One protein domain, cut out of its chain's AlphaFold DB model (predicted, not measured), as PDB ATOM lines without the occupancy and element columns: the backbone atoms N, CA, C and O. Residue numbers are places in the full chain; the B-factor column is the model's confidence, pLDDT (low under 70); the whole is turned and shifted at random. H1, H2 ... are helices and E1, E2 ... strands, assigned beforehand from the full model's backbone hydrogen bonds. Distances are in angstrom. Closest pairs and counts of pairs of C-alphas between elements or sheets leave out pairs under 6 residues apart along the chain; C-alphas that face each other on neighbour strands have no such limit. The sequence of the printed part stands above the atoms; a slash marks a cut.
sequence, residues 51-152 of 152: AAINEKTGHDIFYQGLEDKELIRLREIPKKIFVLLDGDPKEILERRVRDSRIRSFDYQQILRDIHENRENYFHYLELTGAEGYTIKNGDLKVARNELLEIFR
ATOM      1  N   ALA A  51     260.928 225.933 179.250       86.94
ATOM      2  CA  ALA A  51     260.536 226.234 177.883       86.94
ATOM      3  C   ALA A  51     260.459 227.751 177.678       86.94
ATOM      4  O   ALA A  51     260.011 228.485 178.567       86.94
ATOM      5  N   ALA A  52     260.882 228.217 176.505       80.25
ATOM      6  CA  ALA A  52     260.843 229.623 176.122       80.25
ATOM      7  C   ALA A  52     260.294 229.802 174.702       80.25
ATOM      8  O   ALA A  52     260.531 228.983 173.813       80.25
ATOM      9  N   ILE A  53     259.576 230.903 174.484       73.56
ATOM     10  CA  ILE A  53     259.081 231.293 173.162       73.56
ATOM     11  C   ILE A  53     260.240 231.884 172.363       73.56
ATOM     12  O   ILE A  53     260.986 232.730 172.865       73.56
ATOM     13  N   ASN A  54     260.349 231.523 171.089       66.38
ATOM     14  CA  ASN A  54     261.205 232.266 170.175       66.38
ATOM     15  C   ASN A  54     260.491 233.523 169.669       66.38
ATOM     16  O   ASN A  54     259.666 233.482 168.758       66.38
ATOM     17  N   GLU A  55     260.848 234.670 170.241       61.66
ATOM     18  CA  GLU A  55     260.288 235.965 169.840       61.66
ATOM     19  C   GLU A  55     260.639 236.356 168.389       61.66
ATOM     20  O   GLU A  55     259.976 237.216 167.812       61.66
ATOM     21  N   LYS A  56     261.647 235.725 167.759       56.28
ATOM     22  CA  LYS A  56     262.060 236.029 166.375       56.28
ATOM     23  C   LYS A  56     261.224 235.320 165.312       56.28
ATOM     24  O   LYS A  56     261.190 235.796 164.182       56.28
ATOM     25  N   THR A  57     260.582 234.196 165.632       53.72
ATOM     26  CA  THR A  57     259.795 233.419 164.654       53.72
ATOM     27  C   THR A  57     258.345 233.873 164.547       53.72
ATOM     28  O   THR A  57     257.615 233.358 163.708       53.72
ATOM     29  N   GLY A  58     257.930 234.849 165.360       48.22
ATOM     30  CA  GLY A  58     256.517 235.108 165.592       48.22
ATOM     31  C   GLY A  58     255.955 234.011 166.492       48.22
ATOM     32  O   GLY A  58     256.263 232.834 166.330       48.22
ATOM     33  N   HIS A  59     255.227 234.443 167.514       52.97
ATOM     34  CA  HIS A  59     254.477 233.641 168.477       52.97
ATOM     35  C   HIS A  59     254.002 232.318 167.862       52.97
ATOM     36  O   HIS A  59     253.231 232.396 166.919       52.97
ATOM     37  N   ASP A  60     254.540 231.176 168.323       57.03
ATOM     38  CA  ASP A  60     253.924 229.827 168.282       57.03
ATOM     39  C   ASP A  60     254.941 228.681 168.451       57.03
ATOM     40  O   ASP A  60     254.538 227.557 168.731       57.03
ATOM     41  N   ILE A  61     256.255 228.928 168.344       60.28
ATOM     42  CA  ILE A  61     257.261 227.872 168.561       60.28
ATOM     43  C   ILE A  61     257.911 228.027 169.939       60.28
ATOM     44  O   ILE A  61     258.687 228.961 170.181       60.28
ATOM     45  N   PHE A  62     257.589 227.090 170.832       71.00
ATOM     46  CA  PHE A  62     258.299 226.885 172.088       71.00
ATOM     47  C   PHE A  62     259.530 226.021 171.856       71.00
ATOM     48  O   PHE A  62     259.486 225.011 171.156       71.00
ATOM     49  N   TYR A  63     260.632 226.431 172.467       74.50
ATOM     50  CA  TYR A  63     261.852 225.651 172.519       74.50
ATOM     51  C   TYR A  63     262.080 225.223 173.957       74.50
ATOM     52  O   TYR A  63     261.970 226.028 174.888       74.50
ATOM     53  N   GLN A  64     262.419 223.951 174.116       76.44
ATOM     54  CA  GLN A  64     262.923 223.412 175.365       76.44
ATOM     55  C   GLN A  64     264.185 224.183 175.783       76.44
ATOM     56  O   GLN A  64     265.017 224.540 174.947       76.44
ATOM     57  N   GLY A  65     264.327 224.461 177.079       76.25
ATOM     58  CA  GLY A  65     265.451 225.236 177.605       76.25
ATOM     59  C   GLY A  65     266.806 224.534 177.453       76.25
ATOM     60  O   GLY A  65     267.830 225.201 177.335       76.25
ATOM     61  N   LEU A  66     266.816 223.199 177.454       80.69
ATOM     62  CA  LEU A  66     267.971 222.317 177.283       80.69
ATOM     63  C   LEU A  66     267.528 221.105 176.466       80.69
ATOM     64  O   LEU A  66     266.562 220.459 176.855       80.69
ATOM     65  N   GLU A  67     268.229 220.760 175.387       82.12
ATOM     66  CA  GLU A  67     267.872 219.571 174.608       82.12
ATOM     67  C   GLU A  67     268.171 218.284 175.400       82.12
ATOM     68  O   GLU A  67     268.986 218.253 176.329       82.12
ATOM     69  N   ASP A  68     267.552 217.176 174.990       86.31
ATOM     70  CA  ASP A  68     267.693 215.872 175.648       86.31
ATOM     71  C   ASP A  68     269.151 215.424 175.812       86.31
ATOM     72  O   ASP A  68     269.518 214.834 176.830       86.31
ATOM     73  N   LYS A  69     270.017 215.736 174.838       83.81
ATOM     74  CA  LYS A  69     271.448 215.405 174.913       83.81
ATOM     75  C   LYS A  69     272.135 216.128 176.081       83.81
ATOM     76  O   LYS A  69     272.988 215.531 176.739       83.81
ATOM     77  N   GLU A  70     271.787 217.388 176.363       82.25
ATOM     78  CA  GLU A  70     272.295 218.119 177.524       82.25
ATOM     79  C   GLU A  70     271.727 217.543 178.822       82.25
ATOM     80  O   GLU A  70     272.480 217.350 179.775       82.25
ATOM     81  N   LEU A  71     270.437 217.201 178.856       86.38
ATOM     82  CA  LEU A  71     269.808 216.595 180.034       86.38
ATOM     83  C   LEU A  71     270.449 215.258 180.405       86.38
ATOM     84  O   LEU A  71     270.768 215.017 181.570       86.38
ATOM     85  N   ILE A  72     270.723 214.408 179.417       87.12
ATOM     86  CA  ILE A  72     271.430 213.144 179.635       87.12
ATOM     87  C   ILE A  72     272.822 213.404 180.223       87.12
ATOM     88  O   ILE A  72     273.212 212.713 181.160       87.12
ATOM     89  N   ARG A  73     273.549 214.428 179.752       82.50
ATOM     90  CA  ARG A  73     274.850 214.809 180.333       82.50
ATOM     91  C   ARG A  73     274.730 215.278 181.783       82.50
ATOM     92  O   ARG A  73     275.596 214.963 182.592       82.50
ATOM     93  N   LEU A  74     273.640 215.951 182.161       83.50
ATOM     94  CA  LEU A  74     273.400 216.328 183.562       83.50
ATOM     95  C   LEU A  74     273.262 215.113 184.497       83.50
ATOM     96  O   LEU A  74     273.398 215.269 185.713       83.50
ATOM     97  N   ARG A  75     273.043 213.890 183.985       85.94
ATOM     98  CA  ARG A  75     273.092 212.662 184.804       85.94
ATOM     99  C   ARG A  75     274.440 212.477 185.498       85.94
ATOM    100  O   ARG A  75     274.453 211.970 186.613       85.94
ATOM    101  N   GLU A  76     275.527 212.935 184.880       84.12
ATOM    102  CA  GLU A  76     276.892 212.846 185.417       84.12
ATOM    103  C   GLU A  76     277.086 213.705 186.677       84.12
ATOM    104  O   GLU A  76     278.002 213.459 187.459       84.12
ATOM    105  N   ILE A  77     276.206 214.687 186.912       81.69
ATOM    106  CA  ILE A  77     276.233 215.521 188.112       81.69
ATOM    107  C   ILE A  77     275.519 214.775 189.255       81.69
ATOM    108  O   ILE A  77     274.304 214.544 189.167       81.69
ATOM    109  N   PRO A  78     276.234 214.415 190.341       77.19
ATOM    110  CA  PRO A  78     275.732 213.497 191.365       77.19
ATOM    111  C   PRO A  78     274.629 214.094 192.245       77.19
ATOM    112  O   PRO A  78     273.807 213.353 192.774       77.19
ATOM    113  N   LYS A  79     274.590 215.421 192.408       83.50
ATOM    114  CA  LYS A  79     273.547 216.121 193.166       83.50
ATOM    115  C   LYS A  79     272.980 217.253 192.329       83.50
ATOM    116  O   LYS A  79     273.655 218.250 192.087       83.50
ATOM    117  N   LYS A  80     271.739 217.079 191.890       87.44
ATOM    118  CA  LYS A  80     270.975 218.065 191.128       87.44
ATOM    119  C   LYS A  80     269.525 218.010 191.571       87.44
ATOM    120  O   LYS A  80     268.978 216.930 191.787       87.44
ATOM    121  N   ILE A  81     268.939 219.187 191.704       90.44
ATOM    122  CA  ILE A  81     267.548 219.371 192.086       90.44
ATOM    123  C   ILE A  81     266.940 220.301 191.048       90.44
ATOM    124  O   ILE A  81     267.495 221.370 190.779       90.44
ATOM    125  N   PHE A  82     265.808 219.905 190.480       93.00
ATOM    126  CA  PHE A  82     265.003 220.789 189.650       93.00
ATOM    127  C   PHE A  82     263.887 221.390 190.491       93.00
ATOM    128  O   PHE A  82     263.192 220.697 191.233       93.00
ATOM    129  N   VAL A  83     263.713 222.701 190.369       94.06
ATOM    130  CA  VAL A  83     262.634 223.423 191.037       94.06
ATOM    131  C   VAL A  83     261.752 224.054 189.974       94.06
ATOM    132  O   VAL A  83     262.239 224.790 189.114       94.06
ATOM    133  N   LEU A  84     260.454 223.775 190.032       94.56
ATOM    134  CA  LEU A  84     259.446 224.469 189.245       94.56
ATOM    135  C   LEU A  84     258.767 225.524 190.121       94.56
ATOM    136  O   LEU A  84     258.042 225.189 191.057       94.56
ATOM    137  N   LEU A  85     258.985 226.800 189.800       92.06
ATOM    138  CA  LEU A  85     258.214 227.903 190.372       92.06
ATOM    139  C   LEU A  85     256.895 228.022 189.610       92.06
ATOM    140  O   LEU A  85     256.828 228.644 188.551       92.06
ATOM    141  N   ASP A  86     255.856 227.399 190.145       92.81
ATOM    142  CA  ASP A  86     254.542 227.339 189.522       92.81
ATOM    143  C   ASP A  86     253.619 228.430 190.082       92.81
ATOM    144  O   ASP A  86     253.778 228.883 191.218       92.81
ATOM    145  N   GLY A  87     252.634 228.870 189.306       90.38
ATOM    146  CA  GLY A  87     251.756 229.966 189.710       90.38
ATOM    147  C   GLY A  87     250.372 229.887 189.089       90.38
ATOM    148  O   GLY A  87     250.156 229.204 188.087       90.38
ATOM    149  N   ASP A  88     249.427 230.590 189.710       92.06
ATOM    150  CA  ASP A  88     248.105 230.774 189.125       92.06
ATOM    151  C   ASP A  88     248.202 231.740 187.924       92.06
ATOM    152  O   ASP A  88     248.782 232.827 188.052       92.06
ATOM    153  N   PRO A  89     247.654 231.381 186.747       92.50
ATOM    154  CA  PRO A  89     247.713 232.229 185.560       92.50
ATOM    155  C   PRO A  89     247.132 233.635 185.769       92.50
ATOM    156  O   PRO A  89     247.645 234.600 185.198       92.50
ATOM    157  N   LYS A  90     246.075 233.778 186.580       92.31
ATOM    158  CA  LYS A  90     245.448 235.076 186.867       92.31
ATOM    159  C   LYS A  90     246.352 235.923 187.748       92.31
ATOM    160  O   LYS A  90     246.574 237.087 187.432       92.31
ATOM    161  N   GLU A  91     246.946 235.338 188.785       91.25
ATOM    162  CA  GLU A  91     247.914 236.048 189.628       91.25
ATOM    163  C   GLU A  91     249.136 236.509 188.823       91.25
ATOM    164  O   GLU A  91     249.630 237.625 189.002       91.25
ATOM    165  N   ILE A  92     249.620 235.668 187.901       90.00
ATOM    166  CA  ILE A  92     250.719 236.016 186.994       90.00
ATOM    167  C   ILE A  92     250.315 237.179 186.085       90.00
ATOM    168  O   ILE A  92     251.091 238.127 185.938       90.00
ATOM    169  N   LEU A  93     249.108 237.150 185.513       91.06
ATOM    170  CA  LEU A  93     248.585 238.247 184.701       91.06
ATOM    171  C   LEU A  93     248.524 239.553 185.506       91.06
ATOM    172  O   LEU A  93     249.053 240.570 185.065       91.06
ATOM    173  N   GLU A  94     247.954 239.522 186.711       90.31
ATOM    174  CA  GLU A  94     247.871 240.688 187.598       90.31
ATOM    175  C   GLU A  94     249.250 241.243 187.974       90.31
ATOM    176  O   GLU A  94     249.418 242.451 188.150       90.31
ATOM    177  N   ARG A  95     250.258 240.377 188.137       87.00
ATOM    178  CA  ARG A  95     251.648 240.801 188.365       87.00
ATOM    179  C   ARG A  95     252.238 241.461 187.126       87.00
ATOM    180  O   ARG A  95     252.824 242.529 187.263       87.00
ATOM    181  N   ARG A  96     252.046 240.873 185.937       88.44
ATOM    182  CA  ARG A  96     252.517 241.457 184.671       88.44
ATOM    183  C   ARG A  96     251.899 242.836 184.452       88.44
ATOM    184  O   ARG A  96     252.647 243.770 184.216       88.44
ATOM    185  N   VAL A  97     250.584 242.991 184.637       88.31
ATOM    186  CA  VAL A  97     249.869 244.281 184.499       88.31
ATOM    187  C   VAL A  97     250.434 245.370 185.420       88.31
ATOM    188  O   VAL A  97     250.465 246.540 185.046       88.31
ATOM    189  N   ARG A  98     250.896 244.999 186.619       87.75
ATOM    190  CA  ARG A  98     251.513 245.930 187.576       87.75
ATOM    191  C   ARG A  98     252.982 246.245 187.273       87.75
ATOM    192  O   ARG A  98     253.494 247.235 187.792       87.75
ATOM    193  N   ASP A  99     253.666 245.426 186.477       86.38
ATOM    194  CA  ASP A  99     255.078 245.613 186.140       86.38
ATOM    195  C   ASP A  99     255.221 246.460 184.870       86.38
ATOM    196  O   ASP A  99     255.025 245.987 183.751       86.38
ATOM    197  N   SER A 100     255.631 247.719 185.041       81.88
ATOM    198  CA  SER A 100     255.815 248.678 183.941       81.88
ATOM    199  C   SER A 100     256.886 248.277 182.917       81.88
ATOM    200  O   SER A 100     256.982 248.893 181.855       81.88
ATOM    201  N   ARG A 101     257.701 247.257 183.211       81.50
ATOM    202  CA  ARG A 101     258.732 246.735 182.302       81.50
ATOM    203  C   ARG A 101     258.183 245.678 181.345       81.50
ATOM    204  O   ARG A 101     258.800 245.428 180.310       81.50
ATOM    205  N   ILE A 102     257.055 245.053 181.679       76.00
ATOM    206  CA  ILE A 102     256.438 244.003 180.870       76.00
ATOM    207  C   ILE A 102     255.562 244.645 179.793       76.00
ATOM    208  O   ILE A 102     254.737 245.510 180.068       76.00
ATOM    209  N   ARG A 103     255.745 244.206 178.544       61.66
ATOM    210  CA  ARG A 103     255.046 244.767 177.375       61.66
ATOM    211  C   ARG A 103     253.911 243.887 176.842       61.66
ATOM    212  O   ARG A 103     253.207 244.317 175.937       61.66
ATOM    213  N   SER A 104     253.742 242.675 177.377       70.62
ATOM    214  CA  SER A 104     252.730 241.709 176.929       70.62
ATOM    215  C   SER A 104     251.896 241.178 178.092       70.62
ATOM    216  O   SER A 104     252.429 240.680 179.088       70.62
ATOM    217  N   PHE A 105     250.576 241.260 177.928       82.25
ATOM    218  CA  PHE A 105     249.563 240.826 178.896       82.25
ATOM    219  C   PHE A 105     248.659 239.726 178.318       82.25
ATOM    220  O   PHE A 105     247.518 239.569 178.746       82.25
ATOM    221  N   ASP A 106     249.144 238.985 177.319       87.12
ATOM    222  CA  ASP A 106     248.368 237.918 176.690       87.12
ATOM    223  C   ASP A 106     248.171 236.743 177.662       87.12
ATOM    224  O   ASP A 106     249.100 235.998 177.987       87.12
ATOM    225  N   TYR A 107     246.933 236.582 178.131       89.88
ATOM    226  CA  TYR A 107     246.540 235.511 179.040       89.88
ATOM    227  C   TYR A 107     246.647 234.119 178.408       89.88
ATOM    228  O   TYR A 107     247.029 233.173 179.092       89.88
ATOM    229  N   GLN A 108     246.361 233.982 177.109       89.00
ATOM    230  CA  GLN A 108     246.524 232.704 176.412       89.00
ATOM    231  C   GLN A 108     248.000 232.336 176.311       89.00
ATOM    232  O   GLN A 108     248.360 231.179 176.518       89.00
ATOM    233  N   GLN A 109     248.866 233.327 176.085       86.00
ATOM    234  CA  GLN A 109     250.306 233.106 176.136       86.00
ATOM    235  C   GLN A 109     250.763 232.661 177.527       86.00
ATOM    236  O   GLN A 109     251.510 231.698 177.627       86.00
ATOM    237  N   ILE A 110     250.278 233.293 178.601       88.94
ATOM    238  CA  ILE A 110     250.600 232.878 179.978       88.94
ATOM    239  C   ILE A 110     250.181 231.423 180.233       88.94
ATOM    240  O   ILE A 110     250.951 230.661 180.816       88.94
ATOM    241  N   LEU A 111     248.979 231.026 179.802       91.31
ATOM    242  CA  LEU A 111     248.506 229.647 179.951       91.31
ATOM    243  C   LEU A 111     249.424 228.653 179.233       91.31
ATOM    244  O   LEU A 111     249.785 227.633 179.823       91.31
ATOM    245  N   ARG A 112     249.832 228.969 177.998       89.25
ATOM    246  CA  ARG A 112     250.782 228.151 177.235       89.25
ATOM    247  C   ARG A 112     252.150 228.094 177.911       89.25
ATOM    248  O   ARG A 112     252.650 227.001 178.129       89.25
ATOM    249  N   ASP A 113     252.706 229.232 178.330       88.25
ATOM    250  CA  ASP A 113     254.003 229.296 179.022       88.25
ATOM    251  C   ASP A 113     254.026 228.368 180.247       88.25
ATOM    252  O   ASP A 113     254.986 227.626 180.456       88.25
ATOM    253  N   ILE A 114     252.961 228.399 181.055       92.00
ATOM    254  CA  ILE A 114     252.826 227.561 182.252       92.00
ATOM    255  C   ILE A 114     252.728 226.081 181.875       92.00
ATOM    256  O   ILE A 114     253.371 225.250 182.516       92.00
ATOM    257  N   HIS A 115     251.925 225.745 180.864       93.38
ATOM    258  CA  HIS A 115     251.762 224.368 180.401       93.38
ATOM    259  C   HIS A 115     253.088 223.784 179.901       93.38
ATOM    260  O   HIS A 115     253.542 222.775 180.435       93.38
ATOM    261  N   GLU A 116     253.759 224.486 178.991       91.81
ATOM    262  CA  GLU A 116     255.025 224.067 178.385       91.81
ATOM    263  C   GLU A 116     256.141 223.929 179.427       91.81
ATOM    264  O   GLU A 116     256.899 222.958 179.417       91.81
ATOM    265  N   ASN A 117     256.230 224.858 180.389       93.00
ATOM    266  CA  ASN A 117     257.220 224.747 181.462       93.00
ATOM    267  C   ASN A 117     256.932 223.563 182.400       93.00
ATOM    268  O   ASN A 117     257.879 222.942 182.878       93.00
ATOM    269  N   ARG A 118     255.660 223.229 182.660       95.25
ATOM    270  CA  ARG A 118     255.290 222.048 183.461       95.25
ATOM    271  C   ARG A 118     255.652 220.751 182.747       95.25
ATOM    272  O   ARG A 118     256.262 219.889 183.373       95.25
ATOM    273  N   GLU A 119     255.303 220.614 181.469       94.94
ATOM    274  CA  GLU A 119     255.611 219.404 180.695       94.94
ATOM    275  C   GLU A 119     257.119 219.176 180.592       94.94
ATOM    276  O   GLU A 119     257.609 218.103 180.944       94.94
ATOM    277  N   ASN A 120     257.874 220.218 180.232       93.81
ATOM    278  CA  ASN A 120     259.328 220.122 180.139       93.81
ATOM    279  C   ASN A 120     259.981 219.873 181.505       93.81
ATOM    280  O   ASN A 120     260.940 219.115 181.586       93.81
ATOM    281  N   TYR A 121     259.454 220.429 182.600       96.00
ATOM    282  CA  TYR A 121     259.935 220.094 183.943       96.00
ATOM    283  C   TYR A 121     259.821 218.592 184.241       96.00
ATOM    284  O   TYR A 121     260.797 217.986 184.681       96.00
ATOM    285  N   PHE A 122     258.671 217.966 183.967       96.38
ATOM    286  CA  PHE A 122     258.513 216.525 184.186       96.38
ATOM    287  C   PHE A 122     259.408 215.695 183.263       96.38
ATOM    288  O   PHE A 122     260.042 214.750 183.731       96.38
ATOM    289  N   HIS A 123     259.537 216.099 181.997       94.88
ATOM    290  CA  HIS A 123     260.464 215.481 181.046       94.88
ATOM    291  C   HIS A 123     261.919 215.545 181.535       94.88
ATOM    292  O   HIS A 123     262.659 214.567 181.455       94.88
ATOM    293  N   TYR A 124     262.332 216.667 182.134       94.69
ATOM    294  CA  TYR A 124     263.667 216.802 182.718       94.69
ATOM    295  C   TYR A 124     263.858 215.834 183.882       94.69
ATOM    296  O   TYR A 124     264.911 215.205 183.976       94.69
ATOM    297  N   LEU A 125     262.873 215.690 184.773       95.50
ATOM    298  CA  LEU A 125     262.963 214.730 185.877       95.50
ATOM    299  C   LEU A 125     263.087 213.295 185.363       95.50
ATOM    300  O   LEU A 125     263.963 212.562 185.825       95.50
ATOM    301  N   GLU A 126     262.274 212.921 184.375       94.81
ATOM    302  CA  GLU A 126     262.317 211.601 183.743       94.81
ATOM    303  C   GLU A 126     263.681 211.334 183.097       94.81
ATOM    304  O   GLU A 126     264.334 210.326 183.383       94.81
ATOM    305  N   LEU A 127     264.165 212.266 182.273       92.75
ATOM    306  CA  LEU A 127     265.434 212.097 181.583       92.75
ATOM    307  C   LEU A 127     266.636 212.181 182.510       92.75
ATOM    308  O   LEU A 127     267.643 211.553 182.209       92.75
ATOM    309  N   THR A 128     266.599 212.928 183.605       91.56
ATOM    310  CA  THR A 128     267.783 213.105 184.459       91.56
ATOM    311  C   THR A 128     267.808 212.196 185.684       91.56
ATOM    312  O   THR A 128     268.882 212.027 186.271       91.56
ATOM    313  N   GLY A 129     266.660 211.630 186.074       91.19
ATOM    314  CA  GLY A 129     266.485 210.899 187.333       91.19
ATOM    315  C   GLY A 129     266.702 211.771 188.576       91.19
ATOM    316  O   GLY A 129     267.047 211.251 189.634       91.19
ATOM    317  N   ALA A 130     266.602 213.093 188.430       92.88
ATOM    318  CA  ALA A 130     266.849 214.052 189.498       92.88
ATOM    319  C   ALA A 130     265.664 214.174 190.464       92.88
ATOM    320  O   ALA A 130     264.526 213.844 190.132       92.88
ATOM    321  N   GLU A 131     265.929 214.734 191.643       93.69
ATOM    322  CA  GLU A 131     264.867 215.175 192.541       93.69
ATOM    323  C   GLU A 131     264.188 216.435 191.994       93.69
ATOM    324  O   GLU A 131     264.844 217.341 191.466       93.69
ATOM    325  N   GLY A 132     262.867 216.490 192.139       95.06
ATOM    326  CA  GLY A 132     262.036 217.582 191.654       95.06
ATOM    327  C   GLY A 132     261.129 218.141 192.738       95.06
ATOM    328  O   GLY A 132     260.442 217.381 193.419       95.06
ATOM    329  N   TYR A 133     261.070 219.467 192.847       96.00
ATOM    330  CA  TYR A 133     260.141 220.167 193.728       96.00
ATOM    331  C   TYR A 133     259.332 221.207 192.955       96.00
ATOM    332  O   TYR A 133     259.868 221.982 192.163       96.00
ATOM    333  N   THR A 134     258.027 221.268 193.210       95.19
ATOM    334  CA  THR A 134     257.161 222.325 192.681       95.19
ATOM    335  C   THR A 134     256.756 223.254 193.813       95.19
ATOM    336  O   THR A 134     256.152 222.810 194.784       95.19
ATOM    337  N   ILE A 135     257.058 224.541 193.668       93.81
ATOM    338  CA  ILE A 135     256.755 225.576 194.657       93.81
ATOM    339  C   ILE A 135     255.670 226.478 194.081       93.81
ATOM    340  O   ILE A 135     255.834 227.037 192.994       93.81
ATOM    341  N   LYS A 136     254.567 226.651 194.813       91.19
ATOM    342  CA  LYS A 136     253.496 227.574 194.420       91.19
ATOM    343  C   LYS A 136     253.879 228.996 194.808       91.19
ATOM    344  O   LYS A 136     253.922 229.357 195.980       91.19
ATOM    345  N   ASN A 137     254.118 229.837 193.815       84.25
ATOM    346  CA  ASN A 137     254.608 231.191 194.011       84.25
ATOM    347  C   ASN A 137     253.479 232.219 194.223       84.25
ATOM    348  O   ASN A 137     253.486 233.274 193.588       84.25
ATOM    349  N   GLY A 138     252.505 231.914 195.090       79.56
ATOM    350  CA  GLY A 138     251.413 232.827 195.464       79.56
ATOM    351  C   GLY A 138     251.847 233.849 196.523       79.56
ATOM    352  O   GLY A 138     251.766 235.057 196.298       79.56
ATOM    353  N   ASP A 139     252.414 233.365 197.634       83.94
ATOM    354  CA  ASP A 139     253.062 234.178 198.673       83.94
ATOM    355  C   ASP A 139     254.589 234.024 198.582       83.94
ATOM    356  O   ASP A 139     255.142 232.949 198.827       83.94
ATOM    357  N   LEU A 140     255.284 235.123 198.267       82.25
ATOM    358  CA  LEU A 140     256.743 235.154 198.113       82.25
ATOM    359  C   LEU A 140     257.493 234.692 199.370       82.25
ATOM    360  O   LEU A 140     258.565 234.098 199.266       82.25
ATOM    361  N   LYS A 141     256.965 234.977 200.566       83.94
ATOM    362  CA  LYS A 141     257.605 234.592 201.828       83.94
ATOM    363  C   LYS A 141     257.511 233.085 202.036       83.94
ATOM    364  O   LYS A 141     258.488 232.490 202.487       83.94
ATOM    365  N   VAL A 142     256.366 232.490 201.699       85.94
ATOM    366  CA  VAL A 142     256.155 231.038 201.767       85.94
ATOM    367  C   VAL A 142     257.023 230.340 200.725       85.94
ATOM    368  O   VAL A 142     257.851 229.516 201.104       85.94
ATOM    369  N   ALA A 143     256.951 230.764 199.460       87.25
ATOM    370  CA  ALA A 143     257.743 230.192 198.371       87.25
ATOM    371  C   ALA A 143     259.255 230.249 198.652       87.25
ATOM    372  O   ALA A 143     259.979 229.282 198.424       87.25
ATOM    373  N   ARG A 144     259.745 231.362 199.214       85.31
ATOM    374  CA  ARG A 144     261.147 231.491 199.635       85.31
ATOM    375  C   ARG A 144     261.510 230.509 200.746       85.31
ATOM    376  O   ARG A 144     262.606 229.961 200.725       85.31
ATOM    377  N   ASN A 145     260.645 230.334 201.742       85.75
ATOM    378  CA  ASN A 145     260.923 229.417 202.842       85.75
ATOM    379  C   ASN A 145     260.925 227.961 202.357       85.75
ATOM    380  O   ASN A 145     261.825 227.225 202.734       85.75
ATOM    381  N   GLU A 146     259.994 227.571 201.481       89.19
ATOM    382  CA  GLU A 146     260.002 226.247 200.839       89.19
ATOM    383  C   GLU A 146     261.298 226.014 200.057       89.19
ATOM    384  O   GLU A 146     261.943 224.982 200.225       89.19
ATOM    385  N   LEU A 147     261.733 227.010 199.277       86.56
ATOM    386  CA  LEU A 147     263.001 226.951 198.554       86.56
ATOM    387  C   LEU A 147     264.177 226.714 199.514       86.56
ATOM    388  O   LEU A 147     265.017 225.858 199.267       86.56
ATOM    389  N   LEU A 148     264.231 227.444 200.629       83.62
ATOM    390  CA  LEU A 148     265.289 227.297 201.630       83.62
ATOM    391  C   LEU A 148     265.302 225.912 202.290       83.62
ATOM    392  O   LEU A 148     266.384 225.412 202.578       83.62
ATOM    393  N   GLU A 149     264.139 225.301 202.525       86.12
ATOM    394  CA  GLU A 149     264.053 223.947 203.089       86.12
ATOM    395  C   GLU A 149     264.538 222.875 202.104       86.12
ATOM    396  O   GLU A 149     265.226 221.953 202.523       86.12
ATOM    397  N   ILE A 150     264.263 223.021 200.803       85.75
ATOM    398  CA  ILE A 150     264.748 222.099 199.755       85.75
ATOM    399  C   ILE A 150     266.280 222.079 199.679       85.75
ATOM    400  O   ILE A 150     266.882 221.062 199.347       85.75
ATOM    401  N   PHE A 151     266.917 223.218 199.957       76.44
ATOM    402  CA  PHE A 151     268.362 223.387 199.814       76.44
ATOM    403  C   PHE A 151     269.159 223.232 201.115       76.44
ATOM    404  O   PHE A 151     270.368 223.504 201.091       76.44
ATOM    405  N   ARG A 152     268.513 222.830 202.215       73.25
ATOM    406  CA  ARG A 152     269.176 222.419 203.463       73.25
ATOM    407  C   ARG A 152     269.921 221.101 203.300       73.25
ATOM    408  O   ARG A 152     271.011 221.010 203.905       73.25
TER     409      ARG A 152
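What this domain is: This is residues 51 to 152 of the 152 residues of an uncharacterized protein of Nanoarchaeota archaeon (UniProt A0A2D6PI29). The long helix H3 runs through the middle of a flat model, with the small hairpin E1 E2 on one side of it and the parallel strand pair E3 E4 on another. H4 covers that pair away from H3, while H1 and H2 sit near opposite ends of H3. The printed part has 102 residues, in the order E1 E2 H1 E3 H2 H3 E4 H4, of the mixed class. It is only just compact, close to loose, with a radius of gyration of the C-alphas of 15.3 A and spans of 41 by 37 by 19 A.

Where its parts are: E1, residues 51 to 53, begins with C-alpha 51 at (260.536, 226.234, 177.883), and E2 is residues 62 to 64. H1 is residues 68 to 74; E3, residues 81 to 86, is 15.5 A long. H2, residues 89 to 98, is 14.4 A long, and H3, residues 107 to 128, is 31.3 A long. E4, residues 131 to 136, is 16.9 A long. H4, residues 140 to 150, is 15.4 A long and ends with C-alpha 150 at (264.748, 222.099, 199.755).

How they stand to each other: In the antiparallel hairpin E1 E2, N 52 and O 63 are 2.9 A apart, within hydrogen-bond range. The closest C-alphas of E1 and H3 are Ala 51 and Asn 117, 5.1 A. H3 touches H1 with residues 124 to 128 alone, closest C-alphas Leu 71 and Thr 128, 6.0 A, at a steep tilt of 57 degrees. It touches H2 with residues 107 to 114 alone, closest C-alphas Pro 89 and Leu 111, 6.2 A. E3, H2 H3, E4 form a strand-helix-strand unit, two parallel neighbour strands with helices between, and a right-handed crossover; N 84 and O 133 are 2.8 A apart, within hydrogen-bond range. The closest C-alphas of E3 and H3 are Leu 84 and Tyr 121, 6.9 A; those of E4 and H4 are Ile 135 and Ala 143, 6.0 A. H3 and H4 are apart. In H1, H2, H3 and H4 every O i to N i+4 pair is within hydrogen-bond range.

The domain as a whole: The C-alphas farthest apart, Gly 58 and Arg 152, are 41.9 A apart. The printed part has no cut, and no link is long. Residues 98 to 103, of which 98 belongs to H2, stand free. Residues 54 to 61 and 103 have pLDDT under 70.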